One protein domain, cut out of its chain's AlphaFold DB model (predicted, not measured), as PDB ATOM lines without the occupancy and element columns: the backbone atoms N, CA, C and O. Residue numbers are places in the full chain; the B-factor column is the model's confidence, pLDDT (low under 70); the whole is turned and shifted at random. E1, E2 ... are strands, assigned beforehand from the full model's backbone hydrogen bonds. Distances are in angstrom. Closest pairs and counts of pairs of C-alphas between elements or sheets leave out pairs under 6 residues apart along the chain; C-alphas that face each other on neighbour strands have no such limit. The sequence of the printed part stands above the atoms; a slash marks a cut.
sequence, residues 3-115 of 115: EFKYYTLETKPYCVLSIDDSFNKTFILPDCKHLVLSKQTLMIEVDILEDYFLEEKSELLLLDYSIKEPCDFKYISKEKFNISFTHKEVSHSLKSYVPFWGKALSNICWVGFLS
ATOM      1  N   GLU A   3     200.521 227.146 217.868       91.12
ATOM      2  CA  GLU A   3     201.614 226.363 218.439       91.12
ATOM      3  C   GLU A   3     201.688 224.990 217.773       91.12
ATOM      4  O   GLU A   3     200.702 224.262 217.714       91.12
ATOM      5  N   PHE A   4     202.883 224.620 217.325       88.25
ATOM      6  CA  PHE A   4     203.218 223.296 216.820       88.25
ATOM      7  C   PHE A   4     204.187 222.637 217.793       88.25
ATOM      8  O   PHE A   4     205.295 223.137 217.979       88.25
ATOM      9  N   LYS A   5     203.800 221.518 218.393       89.25
ATOM     10  CA  LYS A   5     204.661 220.692 219.242       89.25
ATOM     11  C   LYS A   5     204.956 219.393 218.515       89.25
ATOM     12  O   LYS A   5     204.033 218.668 218.158       89.25
ATOM     13  N   TYR A   6     206.229 219.118 218.284       87.88
ATOM     14  CA  TYR A   6     206.672 217.932 217.570       87.88
ATOM     15  C   TYR A   6     207.140 216.887 218.568       87.88
ATOM     16  O   TYR A   6     207.895 217.197 219.490       87.88
ATOM     17  N   TYR A   7     206.675 215.664 218.369       86.06
ATOM     18  CA  TYR A   7     206.971 214.513 219.203       86.06
ATOM     19  C   TYR A   7     207.418 213.359 218.319       86.06
ATOM     20  O   TYR A   7     206.935 213.201 217.193       86.06
ATOM     21  N   THR A   8     208.256 212.495 218.876       82.56
ATOM     22  CA  THR A   8     208.553 211.192 218.292       82.56
ATOM     23  C   THR A   8     208.116 210.124 219.274       82.56
ATOM     24  O   THR A   8     208.577 210.091 220.413       82.56
ATOM     25  N   LEU A   9     207.232 209.239 218.824       78.06
ATOM     26  CA  LEU A   9     206.824 208.077 219.595       78.06
ATOM     27  C   LEU A   9     207.322 206.818 218.903       78.06
ATOM     28  O   LEU A   9     206.974 206.548 217.751       78.06
ATOM     29  N   GLU A  10     208.191 206.091 219.601       77.88
ATOM     30  CA  GLU A  10     209.020 205.014 219.057       77.88
ATOM     31  C   GLU A  10     209.853 205.479 217.849       77.88
ATOM     32  O   GLU A  10     211.000 205.891 217.986       77.88
ATOM     33  N   THR A  11     209.268 205.432 216.654       78.69
ATOM     34  CA  THR A  11     209.880 205.837 215.379       78.69
ATOM     35  C   THR A  11     208.968 206.731 214.541       78.69
ATOM     36  O   THR A  11     209.359 207.185 213.461       78.69
ATOM     37  N   LYS A  12     207.746 206.981 215.016       81.12
ATOM     38  CA  LYS A  12     206.716 207.709 214.289       81.12
ATOM     39  C   LYS A  12     206.702 209.167 214.750       81.12
ATOM     40  O   LYS A  12     206.595 209.422 215.950       81.12
ATOM     41  N   PRO A  13     206.827 210.126 213.822       84.69
ATOM     42  CA  PRO A  13     206.755 211.539 214.146       84.69
ATOM     43  C   PRO A  13     205.298 211.998 214.207       84.69
ATOM     44  O   PRO A  13     204.477 211.636 213.360       84.69
ATOM     45  N   TYR A  14     204.996 212.854 215.171       83.94
ATOM     46  CA  TYR A  14     203.690 213.473 215.346       83.94
ATOM     47  C   TYR A  14     203.869 214.967 215.577       83.94
ATOM     48  O   TYR A  14     204.818 215.402 216.227       83.94
ATOM     49  N   CYS A  15     202.925 215.759 215.083       86.06
ATOM     50  CA  CYS A  15     202.829 217.170 215.427       86.06
ATOM     51  C   CYS A  15     201.478 217.431 216.090       86.06
ATOM     52  O   CYS A  15     200.432 217.190 215.496       86.06
ATOM     53  N   VAL A  16     201.498 217.959 217.307       86.75
ATOM     54  CA  VAL A  16     200.322 218.522 217.963       86.75
ATOM     55  C   VAL A  16     200.235 219.992 217.585       86.75
ATOM     56  O   VAL A  16     201.151 220.766 217.858       86.75
ATOM     57  N   LEU A  17     199.131 220.379 216.966       86.75
ATOM     58  CA  LEU A  17     198.806 221.760 216.661       86.75
ATOM     59  C   LEU A  17     197.789 222.284 217.672       86.75
ATOM     60  O   LEU A  17     196.715 221.712 217.795       86.75
ATOM     61  N   SER A  18     198.090 223.394 218.335       87.69
ATOM     62  CA  SER A  18     197.139 224.127 219.180       87.69
ATOM     63  C   SER A  18     196.908 225.526 218.612       87.69
ATOM     64  O   SER A  18     197.849 226.189 218.165       87.69
ATOM     65  N   ILE A  19     195.648 225.955 218.569       83.62
ATOM     66  CA  ILE A  19     195.239 227.283 218.097       83.62
ATOM     67  C   ILE A  19     194.426 227.932 219.216       83.62
ATOM     68  O   ILE A  19     193.221 227.700 219.328       83.62
ATOM     69  N   ASP A  20     195.093 228.751 220.024       76.12
ATOM     70  CA  ASP A  20     194.564 229.216 221.317       76.12
ATOM     71  C   ASP A  20     193.732 230.510 221.231       76.12
ATOM     72  O   ASP A  20     193.170 230.945 222.233       76.12
ATOM     73  N   ASP A  21     193.646 231.151 220.057       70.19
ATOM     74  CA  ASP A  21     192.816 232.358 219.886       70.19
ATOM     75  C   ASP A  21     191.329 231.981 219.698       70.19
ATOM     76  O   ASP A  21     190.776 231.126 220.383       70.19
ATOM     77  N   SER A  22     190.658 232.589 218.719       63.88
ATOM     78  CA  SER A  22     189.222 232.502 218.432       63.88
ATOM     79  C   SER A  22     188.669 231.090 218.216       63.88
ATOM     80  O   SER A  22     187.456 230.926 218.111       63.88
ATOM     81  N   PHE A  23     189.541 230.095 218.065       70.69
ATOM     82  CA  PHE A  23     189.175 228.735 217.705       70.69
ATOM     83  C   PHE A  23     189.276 227.768 218.891       70.69
ATOM     84  O   PHE A  23     188.400 226.921 219.020       70.69
ATOM     85  N   ASN A  24     190.273 227.938 219.770       78.00
ATOM     86  CA  ASN A  24     190.548 227.107 220.949       78.00
ATOM     87  C   ASN A  24     190.414 225.598 220.668       78.00
ATOM     88  O   ASN A  24     189.560 224.912 221.234       78.00
ATOM     89  N   LYS A  25     191.218 225.103 219.719       79.81
ATOM     90  CA  LYS A  25     191.218 223.698 219.286       79.81
ATOM     91  C   LYS A  25     192.624 223.126 219.215       79.81
ATOM     92  O   LYS A  25     193.572 223.833 218.858       79.81
ATOM     93  N   THR A  26     192.703 221.822 219.453       82.38
ATOM     94  CA  THR A  26     193.921 221.026 219.343       82.38
ATOM     95  C   THR A  26     193.753 219.950 218.274       82.38
ATOM     96  O   THR A  26     192.687 219.357 218.116       82.38
ATOM     97  N   PHE A  27     194.818 219.711 217.514       82.06
ATOM     98  CA  PHE A  27     194.864 218.733 216.438       82.06
ATOM     99  C   PHE A  27     196.128 217.891 216.520       82.06
ATOM    100  O   PHE A  27     197.189 218.391 216.881       82.06
ATOM    101  N   ILE A  28     196.033 216.640 216.086       81.69
ATOM    102  CA  ILE A  28     197.166 215.739 215.902       81.69
ATOM    103  C   ILE A  28     197.381 215.500 214.416       81.69
ATOM    104  O   ILE A  28     196.460 215.182 213.662       81.69
ATOM    105  N   LEU A  29     198.628 215.679 214.000       83.56
ATOM    106  CA  LEU A  29     199.110 215.479 212.649       83.56
ATOM    107  C   LEU A  29     200.055 214.271 212.674       83.56
ATOM    108  O   LEU A  29     201.232 214.436 213.018       83.56
ATOM    109  N   PRO A  30     199.558 213.058 212.373       76.88
ATOM    110  CA  PRO A  30     200.397 211.869 212.323       76.88
ATOM    111  C   PRO A  30     201.353 211.923 211.128       76.88
ATOM    112  O   PRO A  30     201.041 212.518 210.095       76.88
ATOM    113  N   ASP A  31     202.515 211.290 211.276       76.56
ATOM    114  CA  ASP A  31     203.587 211.243 210.271       76.56
ATOM    115  C   ASP A  31     204.083 212.638 209.827       76.56
ATOM    116  O   ASP A  31     204.498 212.874 208.691       76.56
ATOM    117  N   CYS A  32     204.037 213.611 210.744       75.50
ATOM    118  CA  CYS A  32     204.401 214.996 210.466       75.50
ATOM    119  C   CYS A  32     205.743 215.361 211.114       75.50
ATOM    120  O   CYS A  32     205.799 215.775 212.268       75.50
ATOM    121  N   LYS A  33     206.840 215.250 210.351       71.62
ATOM    122  CA  LYS A  33     208.177 215.697 210.804       71.62
ATOM    123  C   LYS A  33     208.319 217.217 210.818       71.62
ATOM    124  O   LYS A  33     208.899 217.785 211.736       71.62
ATOM    125  N   HIS A  34     207.801 217.858 209.772       68.00
ATOM    126  CA  HIS A  34     207.812 219.305 209.593       68.00
ATOM    127  C   HIS A  34     206.563 219.720 208.826       68.00
ATOM    128  O   HIS A  34     206.454 219.450 207.627       68.00
ATOM    129  N   LEU A  35     205.645 220.423 209.491       65.56
ATOM    130  CA  LEU A  35     204.415 220.873 208.842       65.56
ATOM    131  C   LEU A  35     204.708 221.772 207.637       65.56
ATOM    132  O   LEU A  35     204.088 221.636 206.591       65.56
ATOM    133  N   VAL A  36     205.723 222.625 207.774       62.72
ATOM    134  CA  VAL A  36     206.173 223.615 206.783       62.72
ATOM    135  C   VAL A  36     206.568 222.984 205.434       62.72
ATOM    136  O   VAL A  36     206.560 223.662 204.411       62.72
ATOM    137  N   LEU A  37     206.898 221.687 205.411       60.19
ATOM    138  CA  LEU A  37     207.314 220.964 204.203       60.19
ATOM    139  C   LEU A  37     206.197 220.108 203.588       60.19
ATOM    140  O   LEU A  37     206.346 219.625 202.463       60.19
ATOM    141  N   SER A  38     205.087 219.907 204.300       58.03
ATOM    142  CA  SER A  38     203.997 219.051 203.843       58.03
ATOM    143  C   SER A  38     202.950 219.858 203.079       58.03
ATOM    144  O   SER A  38     202.336 220.777 203.615       58.03
ATOM    145  N   LYS A  39     202.711 219.497 201.811       55.94
ATOM    146  CA  LYS A  39     201.691 220.146 200.967       55.94
ATOM    147  C   LYS A  39     200.256 219.809 201.382       55.94
ATOM    148  O   LYS A  39     199.344 220.519 200.983       55.94
ATOM    149  N   GLN A  40     200.039 218.700 202.089       56.78
ATOM    150  CA  GLN A  40     198.731 218.228 202.552       56.78
ATOM    151  C   GLN A  40     198.960 217.352 203.782       56.78
ATOM    152  O   GLN A  40     199.706 216.381 203.696       56.78
ATOM    153  N   THR A  41     198.330 217.670 204.913       63.53
ATOM    154  CA  THR A  41     198.522 216.896 206.147       63.53
ATOM    155  C   THR A  41     197.177 216.570 206.764       63.53
ATOM    156  O   THR A  41     196.393 217.471 207.039       63.53
ATOM    157  N   LEU A  42     196.921 215.283 206.994       66.00
ATOM    158  CA  LEU A  42     195.772 214.829 207.770       66.00
ATOM    159  C   LEU A  42     195.835 215.452 209.173       66.00
ATOM    160  O   LEU A  42     196.897 215.456 209.792       66.00
ATOM    161  N   MET A  43     194.716 215.983 209.662       73.69
ATOM    162  CA  MET A  43     194.638 216.650 210.963       73.69
ATOM    163  C   MET A  43     193.459 216.083 211.733       73.69
ATOM    164  O   MET A  43     192.324 216.188 211.273       73.69
ATOM    165  N   ILE A  44     193.734 215.523 212.902       73.56
ATOM    166  CA  ILE A  44     192.754 214.862 213.760       73.56
ATOM    167  C   ILE A  44     192.459 215.776 214.937       73.56
ATOM    168  O   ILE A  44     193.356 216.038 215.725       73.56
ATOM    169  N   GLU A  45     191.237 216.295 215.029       77.81
ATOM    170  CA  GLU A  45     190.809 217.091 216.185       77.81
ATOM    171  C   GLU A  45     190.773 216.211 217.431       77.81
ATOM    172  O   GLU A  45     190.271 215.086 217.376       77.81
ATOM    173  N   VAL A  46     191.300 216.726 218.538       74.44
ATOM    174  CA  VAL A  46     191.296 216.046 219.833       74.44
ATOM    175  C   VAL A  46     190.939 217.034 220.934       74.44
ATOM    176  O   VAL A  46     191.424 218.167 220.934       74.44
ATOM    177  N   ASP A  47     190.100 216.597 221.869       74.06
ATOM    178  CA  ASP A  47     189.769 217.380 223.064       74.06
ATOM    179  C   ASP A  47     190.870 217.238 224.128       74.06
ATOM    180  O   ASP A  47     191.228 218.205 224.800       74.06
ATOM    181  N   ILE A  48     191.431 216.030 224.253       73.88
ATOM    182  CA  ILE A  48     192.494 215.654 225.187       73.88
ATOM    183  C   ILE A  48     193.505 214.792 224.411       73.88
ATOM    184  O   ILE A  48     193.112 213.921 223.636       73.88
ATOM    185  N   LEU A  49     194.814 215.038 224.557       71.25
ATOM    186  CA  LEU A  49     195.843 214.334 223.769       71.25
ATOM    187  C   LEU A  49     195.875 212.835 224.081       71.25
ATOM    188  O   LEU A  49     196.079 212.007 223.194       71.25
ATOM    189  N   GLU A  50     195.641 212.504 225.343       72.44
ATOM    190  CA  GLU A  50     195.582 211.157 225.887       72.44
ATOM    191  C   GLU A  50     194.519 210.293 225.191       72.44
ATOM    192  O   GLU A  50     194.719 209.089 225.052       72.44
ATOM    193  N   ASP A  51     193.445 210.899 224.669       69.62
ATOM    194  CA  ASP A  51     192.393 210.181 223.938       69.62
ATOM    195  C   ASP A  51     192.868 209.653 222.577       69.62
ATOM    196  O   ASP A  51     192.252 208.750 222.010       69.62
ATOM    197  N   TYR A  52     193.952 210.201 222.023       73.94
ATOM    198  CA  TYR A  52     194.546 209.698 220.784       73.94
ATOM    199  C   TYR A  52     195.588 208.611 221.041       73.94
ATOM    200  O   TYR A  52     195.668 207.635 220.297       73.94
ATOM    201  N   PHE A  53     196.365 208.761 222.111       71.50
ATOM    202  CA  PHE A  53     197.455 207.859 222.479       71.50
ATOM    203  C   PHE A  53     196.987 206.787 223.491       71.50
ATOM    204  O   PHE A  53     197.702 206.468 224.434       71.50
ATOM    205  N   LEU A  54     195.775 206.233 223.306       61.59
ATOM    206  CA  LEU A  54     195.033 205.403 224.284       61.59
ATOM    207  C   LEU A  54     195.833 204.263 224.942       61.59
ATOM    208  O   LEU A  54     195.583 203.920 226.097       61.59
ATOM    209  N   GLU A  55     196.753 203.641 224.204       59.28
ATOM    210  CA  GLU A  55     197.537 202.482 224.664       59.28
ATOM    211  C   GLU A  55     198.989 202.838 225.012       59.28
ATOM    212  O   GLU A  55     199.738 202.020 225.554       59.28
ATOM    213  N   GLU A  56     199.400 204.069 224.729       60.53
ATOM    214  CA  GLU A  56     200.770 204.531 224.867       60.53
ATOM    215  C   GLU A  56     200.833 205.379 226.137       60.53
ATOM    216  O   GLU A  56     200.197 206.425 226.245       60.53
ATOM    217  N   LYS A  57     201.572 204.921 227.155       56.50
ATOM    218  CA  LYS A  57     201.780 205.730 228.365       56.50
ATOM    219  C   LYS A  57     202.316 207.094 227.929       56.50
ATOM    220  O   LYS A  57     203.408 207.157 227.371       56.50
ATOM    221  N   SER A  58     201.571 208.165 228.207       53.56
ATOM    222  CA  SER A  58     201.916 209.549 227.839       53.56
ATOM    223  C   SER A  58     203.330 209.961 228.273       53.56
ATOM    224  O   SER A  58     203.944 210.823 227.650       53.56
ATOM    225  N   GLU A  59     203.887 209.276 229.276       52.62
ATOM    226  CA  GLU A  59     205.284 209.355 229.725       52.62
ATOM    227  C   GLU A  59     206.335 209.072 228.623       52.62
ATOM    228  O   GLU A  59     207.503 209.408 228.810       52.62
ATOM    229  N   LEU A  60     205.953 208.487 227.479       57.25
ATOM    230  CA  LEU A  60     206.839 208.212 226.337       57.25
ATOM    231  C   LEU A  60     206.831 209.301 225.250       57.25
ATOM    232  O   LEU A  60     207.678 209.260 224.358       57.25
ATOM    233  N   LEU A  61     205.918 210.278 225.309       67.06
ATOM    234  CA  LEU A  61     205.882 211.387 224.351       67.06
ATOM    235  C   LEU A  61     206.929 212.438 224.723       67.06
ATOM    236  O   LEU A  61     206.651 213.437 225.389       67.06
ATOM    237  N   LEU A  62     208.157 212.212 224.269       73.56
ATOM    238  CA  LEU A  62     209.218 213.200 224.382       73.56
ATOM    239  C   LEU A  62     208.968 214.320 223.369       73.56
ATOM    240  O   LEU A  62     208.911 214.092 222.161       73.56
ATOM    241  N   LEU A  63     208.784 215.537 223.883       83.75
ATOM    242  CA  LEU A  63     208.730 216.739 223.060       83.75
ATOM    243  C   LEU A  63     210.109 216.959 222.434       83.75
ATOM    244  O   LEU A  63     211.068 217.260 223.146       83.75
ATOM    245  N   ASP A  64     210.188 216.860 221.113       85.44
ATOM    246  CA  ASP A  64     211.421 217.111 220.373       85.44
ATOM    247  C   ASP A  64     211.692 218.617 220.305       85.44
ATOM    248  O   ASP A  64     212.762 219.101 220.674       85.44
ATOM    249  N   TYR A  65     210.703 219.380 219.833       89.12
ATOM    250  CA  TYR A  65     210.753 220.838 219.761       89.12
ATOM    251  C   TYR A  65     209.354 221.431 219.575       89.12
ATOM    252  O   TYR A  65     208.405 220.749 219.187       89.12
ATOM    253  N   SER A  66     209.230 222.736 219.817       89.75
ATOM    254  CA  SER A  66     207.991 223.480 219.593       89.75
ATOM    255  C   SER A  66     208.232 224.758 218.800       89.75
ATOM    256  O   SER A  66     209.233 225.442 219.016       89.75
ATOM    257  N   ILE A  67     207.284 225.112 217.940       89.12
ATOM    258  CA  ILE A  67     207.228 226.386 217.222       89.12
ATOM    259  C   ILE A  67     205.975 227.120 217.689       89.12
ATOM    260  O   ILE A  67     204.886 226.555 217.657       89.12
ATOM    261  N   LYS A  68     206.124 228.379 218.101       92.12
ATOM    262  CA  LYS A  68     205.011 229.268 218.449       92.12
ATOM    263  C   LYS A  68     205.078 230.489 217.561       92.12
ATOM    264  O   LYS A  68     206.112 231.149 217.548       92.12
ATOM    265  N   GLU A  69     203.989 230.786 216.870       90.38
ATOM    266  CA  GLU A  69     203.902 231.965 216.018       90.38
ATOM    267  C   GLU A  69     202.593 232.723 216.265       90.38
ATOM    268  O   GLU A  69     201.542 232.116 216.515       90.38
ATOM    269  N   PRO A  70     202.610 234.061 216.174       91.44
ATOM    270  CA  PRO A  70     201.387 234.829 216.020       91.44
ATOM    271  C   PRO A  70     200.609 234.338 214.794       91.44
ATOM    272  O   PRO A  70     201.196 233.977 213.770       91.44
ATOM    273  N   CYS A  71     199.282 234.331 214.885       88.62
ATOM    274  CA  CYS A  71     198.433 233.922 213.777       88.62
ATOM    275  C   CYS A  71     197.188 234.797 213.671       88.62
ATOM    276  O   CYS A  71     196.621 235.199 214.682       88.62
ATOM    277  N   ASP A  72     196.726 235.001 212.442       89.31
ATOM    278  CA  ASP A  72     195.483 235.697 212.140       89.31
ATOM    279  C   ASP A  72     194.430 234.700 211.663       89.31
ATOM    280  O   ASP A  72     194.597 234.036 210.633       89.31
ATOM    281  N   PHE A  73     193.317 234.626 212.387       85.62
ATOM    282  CA  PHE A  73     192.152 233.836 212.003       85.62
ATOM    283  C   PHE A  73     191.142 234.702 211.243       85.62
ATOM    284  O   PHE A  73     190.736 235.767 211.712       85.62
ATOM    285  N   LYS A  74     190.669 234.222 210.088       87.38
ATOM    286  CA  LYS A  74     189.580 234.863 209.337       87.38
ATOM    287  C   LYS A  74     188.653 233.855 208.670       87.38
ATOM    288  O   LYS A  74     189.106 232.901 208.038       87.38
ATOM    289  N   TYR A  75     187.353 234.127 208.709       84.31
ATOM    290  CA  TYR A  75     186.388 233.445 207.850       84.31
ATOM    291  C   TYR A  75     186.546 233.931 206.401       84.31
ATOM    292  O   TYR A  75     186.518 235.130 206.131       84.31
ATOM    293  N   ILE A  76     186.720 232.998 205.463       86.12
ATOM    294  CA  ILE A  76     186.644 233.258 204.015       86.12
ATOM    295  C   ILE A  76     185.180 233.184 203.552       86.12
ATOM    296  O   ILE A  76     184.763 233.928 202.670       86.12
ATOM    297  N   SER A  77     184.397 232.282 204.143       84.62
ATOM    298  CA  SER A  77     182.952 232.156 203.944       84.62
ATOM    299  C   SER A  77     182.301 231.647 205.234       84.62
ATOM    300  O   SER A  77     182.996 231.376 206.211       84.62
ATOM    301  N   LYS A  78     180.973 231.470 205.243       80.44
ATOM    302  CA  LYS A  78     180.257 230.865 206.385       80.44
ATOM    303  C   LYS A  78     180.789 229.480 206.767       80.44
ATOM    304  O   LYS A  78     180.727 229.102 207.928       80.44
ATOM    305  N   GLU A  79     181.312 228.753 205.788       80.12
ATOM    306  CA  GLU A  79     181.742 227.364 205.926       80.12
ATOM    307  C   GLU A  79     183.246 227.214 205.731       80.12
ATOM    308  O   GLU A  79     183.708 226.097 205.579       80.12
ATOM    309  N   LYS A  80     184.035 228.291 205.656       81.69
ATOM    310  CA  LYS A  80     185.473 228.190 205.387       81.69
ATOM    311  C   LYS A  80     186.242 229.255 206.133       81.69
ATOM    312  O   LYS A  80     185.880 230.429 206.077       81.69
ATOM    313  N   PHE A  81     187.360 228.873 206.732       81.81
ATOM    314  CA  PHE A  81     188.291 229.806 207.346       81.81
ATOM    315  C   PHE A  81     189.709 229.657 206.806       81.81
ATOM    316  O   PHE A  81     190.048 228.727 206.068       81.81
ATOM    317  N   ASN A  82     190.523 230.631 207.183       85.19
ATOM    318  CA  ASN A  82     191.953 230.666 206.980       85.19
ATOM    319  C   ASN A  82     192.636 231.123 208.269       85.19
ATOM    320  O   ASN A  82     192.237 232.137 208.841       85.19
ATOM    321  N   ILE A  83     193.679 230.405 208.668       86.12
ATOM    322  CA  ILE A  83     194.646 230.838 209.669       86.12
ATOM    323  C   ILE A  83     195.946 231.150 208.944       86.12
ATOM    324  O   ILE A  83     196.543 230.275 208.316       86.12
ATOM    325  N   SER A  84     196.363 232.409 208.997       88.88
ATOM    326  CA  SER A  84     197.620 232.864 208.398       88.88
ATOM    327  C   SER A  84     198.659 233.090 209.490       88.88
ATOM    328  O   SER A  84     198.328 233.637 210.537       88.88
ATOM    329  N   PHE A  85     199.894 232.657 209.261       88.25
ATOM    330  CA  PHE A  85     201.015 232.857 210.183       88.25
ATOM    331  C   PHE A  85     202.322 232.978 209.396       88.25
ATOM    332  O   PHE A  85     202.403 232.523 208.253       88.25
ATOM    333  N   THR A  86     203.345 233.583 209.993       89.44
ATOM    334  CA  THR A  86     204.671 233.728 209.378       89.44
ATOM    335  C   THR A  86     205.694 232.987 210.224       89.44
ATOM    336  O   THR A  86     205.734 233.173 211.431       89.44
ATOM    337  N   HIS A  87     206.528 232.164 209.592       85.31
ATOM    338  CA  HIS A  87     207.633 231.462 210.239       85.31
ATOM    339  C   HIS A  87     208.893 231.615 209.385       85.31
ATOM    340  O   HIS A  87     208.864 231.319 208.191       85.31
ATOM    341  N   LYS A  88     210.004 232.073 209.979       85.88
ATOM    342  CA  LYS A  88     211.285 232.299 209.271       85.88
ATOM    343  C   LYS A  88     211.115 233.081 207.958       85.88
ATOM    344  O   LYS A  88     211.599 232.659 206.915       85.88
ATOM    345  N   GLU A  89     210.385 234.196 208.025       86.19
ATOM    346  CA  GLU A  89     210.106 235.094 206.887       86.19
ATOM    347  C   GLU A  89     209.217 234.498 205.777       86.19
ATOM    348  O   GLU A  89     208.916 235.175 204.795       86.19
ATOM    349  N   VAL A  90     208.729 233.264 205.940       83.69
ATOM    350  CA  VAL A  90     207.792 232.624 205.013       83.69
ATOM    351  C   VAL A  90     206.382 232.682 205.588       83.69
ATOM    352  O   VAL A  90     206.139 232.312 206.736       83.69
ATOM    353  N   SER A  91     205.436 233.151 204.779       85.56
ATOM    354  CA  SER A  91     204.021 233.192 205.148       85.56
ATOM    355  C   SER A  91     203.313 231.898 204.761       85.56
ATOM    356  O   SER A  91     203.426 231.427 203.630       85.56
ATOM    357  N   HIS A  92     202.531 231.366 205.694       83.06
ATOM    358  CA  HIS A  92     201.764 230.134 205.563       83.06
ATOM    359  C   HIS A  92     200.270 230.394 205.739       83.06
ATOM    360  O   HIS A  92     199.860 231.344 206.412       83.06
ATOM    361  N   SER A  93     199.444 229.535 205.136       81.75
ATOM    362  CA  SER A  93     197.990 229.639 205.200       81.75
ATOM    363  C   SER A  93     197.350 228.264 205.403       81.75
ATOM    364  O   SER A  93     197.332 227.412 204.517       81.75
ATOM    365  N   LEU A  94     196.766 228.050 206.580       79.56
ATOM    366  CA  LEU A  94     195.980 226.859 206.879       79.56
ATOM    367  C   LEU A  94     194.511 227.143 206.568       79.56
ATOM    368  O   LEU A  94     193.884 227.981 207.214       79.56
ATOM    369  N   LYS A  95     193.955 226.463 205.561       79.88
ATOM    370  CA  LYS A  95     192.574 226.674 205.108       79.88
ATOM    371  C   LYS A  95     191.749 225.426 205.365       79.88
ATOM    372  O   LYS A  95     192.126 224.336 204.945       79.88
ATOM    373  N   SER A  96     190.582 225.594 205.974       74.88
ATOM    374  CA  SER A  96     189.678 224.477 206.257       74.88
ATOM    375  C   SER A  96     188.216 224.902 206.234       74.88
ATOM    376  O   SER A  96     187.915 226.099 206.239       74.88
ATOM    377  N   TYR A  97     187.317 223.921 206.164       74.00
ATOM    378  CA  TYR A  97     185.875 224.142 206.235       74.00
ATOM    379  C   TYR A  97     185.388 224.262 207.696       74.00
ATOM    380  O   TYR A  97     186.123 223.919 208.619       74.00
ATOM    381  N   VAL A  98     184.180 224.798 207.912       66.62
ATOM    382  CA  VAL A  98     183.495 224.907 209.213       66.62
ATOM    383  C   VAL A  98     182.189 224.101 209.190       66.62
ATOM    384  O   VAL A  98     181.390 224.312 208.278       66.62
ATOM    385  N   PRO A  99     181.936 223.238 210.196       57.44
ATOM    386  CA  PRO A  99     182.898 222.858 211.240       57.44
ATOM    387  C   PRO A  99     184.132 222.191 210.597       57.44
ATOM    388  O   PRO A  99     184.073 221.892 209.407       57.44
ATOM    389  N   PHE A 100     185.259 222.058 211.317       52.94
ATOM    390  CA  PHE A 100     186.557 221.534 210.816       52.94
ATOM    391  C   PHE A 100     186.478 220.041 210.454       52.94
ATOM    392  O   PHE A 100     187.224 219.195 210.925       52.94
ATOM    393  N   TRP A 101     185.461 219.689 209.683       48.09
ATOM    394  CA  TRP A 101     185.007 218.370 209.332       48.09
ATOM    395  C   TRP A 101     185.295 218.273 207.841       48.09
ATOM    396  O   TRP A 101     184.533 218.742 206.993       48.09
ATOM    397  N   GLY A 102     186.444 217.697 207.505       39.81
ATOM    398  CA  GLY A 102     186.647 217.196 206.157       39.81
ATOM    399  C   GLY A 102     185.609 216.104 205.902       39.81
ATOM    400  O   GLY A 102     185.550 215.121 206.635       39.81
ATOM    401  N   LYS A 103     184.758 216.262 204.885       32.22
ATOM    402  CA  LYS A 103     183.838 215.201 204.456       32.22
ATOM    403  C   LYS A 103     184.656 214.067 203.826       32.22
ATOM    404  O   LYS A 103     184.933 214.106 202.630       32.22
ATOM    405  N   ALA A 104     185.044 213.071 204.619       36.94
ATOM    406  CA  ALA A 104     185.564 211.802 204.124       36.94
ATOM    407  C   ALA A 104     184.409 210.800 203.967       36.94
ATOM    408  O   ALA A 104     183.521 210.697 204.813       36.94
ATOM    409  N   LEU A 105     184.382 210.103 202.834       39.28
ATOM    410  CA  LEU A 105     183.368 209.109 202.497       39.28
ATOM    411  C   LEU A 105     183.352 207.962 203.528       39.28
ATOM    412  O   LEU A 105     184.363 207.312 203.776       39.28
ATOM    413  N   SER A 106     182.163 207.713 204.077       33.19
ATOM    414  CA  SER A 106     181.686 206.527 204.814       33.19
ATOM    415  C   SER A 106     182.403 206.033 206.079       33.19
ATOM    416  O   SER A 106     181.760 205.289 206.805       33.19
ATOM    417  N   ASN A 107     183.627 206.450 206.412       30.78
ATOM    418  CA  ASN A 107     184.281 206.087 207.678       30.78
ATOM    419  C   ASN A 107     184.937 207.323 208.313       30.78
ATOM    420  O   ASN A 107     185.631 208.078 207.635       30.78
ATOM    421  N   ILE A 108     184.667 207.549 209.601       34.59
ATOM    422  CA  ILE A 108     185.019 208.768 210.343       34.59
ATOM    423  C   ILE A 108     186.548 208.910 210.415       34.59
ATOM    424  O   ILE A 108     187.212 208.146 211.107       34.59
ATOM    425  N   CYS A 109     187.098 209.884 209.686       34.81
ATOM    426  CA  CYS A 109     188.490 210.323 209.778       34.81
ATOM    427  C   CYS A 109     188.596 211.791 209.320       34.81
ATOM    428  O   CYS A 109     187.899 212.204 208.390       34.81
ATOM    429  N   TRP A 110     189.443 212.580 209.987       52.28
ATOM    430  CA  TRP A 110     189.470 214.049 209.922       52.28
ATOM    431  C   TRP A 110     190.657 214.554 209.079       52.28
ATOM    432  O   TRP A 110     191.779 214.105 209.283       52.28
ATOM    433  N   VAL A 111     190.444 215.476 208.126       39.41
ATOM    434  CA  VAL A 111     191.485 215.969 207.191       39.41
ATOM    435  C   VAL A 111     191.515 217.502 207.169       39.41
ATOM    436  O   VAL A 111     190.506 218.125 206.841       39.41
ATOM    437  N   GLY A 112     192.676 218.106 207.448       41.88
ATOM    438  CA  GLY A 112     192.964 219.523 207.192       41.88
ATOM    439  C   GLY A 112     193.841 219.704 205.947       41.88
ATOM    440  O   GLY A 112     194.497 218.769 205.499       41.88
ATOM    441  N   PHE A 113     193.861 220.901 205.352       39.25
ATOM    442  CA  PHE A 113     194.739 221.212 204.214       39.25
ATOM    443  C   PHE A 113     195.637 222.408 204.554       39.25
ATOM    444  O   PHE A 113     195.155 223.507 204.842       39.25
ATOM    445  N   LEU A 114     196.954 222.198 204.502       36.03
ATOM    446  CA  LEU A 114     197.952 223.265 204.539       36.03
ATOM    447  C   LEU A 114     198.184 223.743 203.095       36.03
ATOM    448  O   LEU A 114     198.383 222.904 202.222       36.03
ATOM    449  N   SER A 115     198.127 225.049 202.814       36.88
ATOM    450  CA  SER A 115     198.437 225.604 201.482       36.88
ATOM    451  C   SER A 115     199.433 226.746 201.553       36.88
ATOM    452  O   SER A 115     199.163 227.673 202.352       36.88
TER     453      SER A 115
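What this domain is: This is residues 3 to 115 of the 115 residues of an uncharacterized protein of bacterium (UniProt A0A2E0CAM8). A strongly twisted sheet of five strands and a smaller sheet of three strands meet at a corner, where E5 turns into E6 at 70 degrees. A long link, residues 31 to 43, passes over one face of the larger sheet, and the last stretch, residues 98 to 115, loops away from E8 and folds back beside it. The printed part has 113 residues and eight named strands, E1 to E8, with no named helix; the class is all strand, though under half of the residues are in named elements. Both sheets are antiparallel, in the orders E4, E3, E2, E1, E5 and E6, E7, E8. The whole is compact, with a radius of gyration of the C-alphas of 14.1 A and spans of 40 by 40 by 24 A.

How they stand to each other: E1, residues 3 to 9, forms a hairpin with E2, residues 12 to 19; N 5 and O 16 are 2.8 A apart. E3, residues 25 to 30, follows beside E2, with N 17 and O 27 at 2.8 A, and the edge strand E4, residues 44 to 46, beside E3, with N 44 and O 28 at 2.9 A. These four strands make a meander, each the antiparallel neighbour of the one before. E5, residues 62 to 69, is the other edge strand, beside E1, with N 4 and O 67 at 2.8 A. E6, residues 71 to 77, meets E5 only through their link. E7, residues 80 to 87, and E8, residues 90 to 97, complete a second meander; N 74 and O 82 are 2.9 A apart, N 83 and O 94 2.8 A. The closest C-alphas of E5 and E7, those of Glu 69 and Phe 85, are 6.6 A apart, while E2 and E7, for instance, are apart.

Where its parts are: E1 begins at C-alpha 3, (201.614, 226.363, 218.439), and E8 ends at C-alpha 97, (185.875, 224.142, 206.235). From first to last C-alpha E2 measures 23.0 A, E5 21.2 A, E7 22.9 A and E8 23.5 A.

The domain as a whole: The C-alphas of Glu 59 and Ser 77, the two farthest apart, are 41.0 A apart. The printed part has no cut; the links E3 to E4 and E4 to E5 are long. Residues 113 to 114 pair antiparallel with residues 94 to 95 of E8. The mean pLDDT of the printed part is 72.1, and residue 22, residues 34 to 42, residue 51, residues 54 to 61 and residues 98 to 115 are under 70.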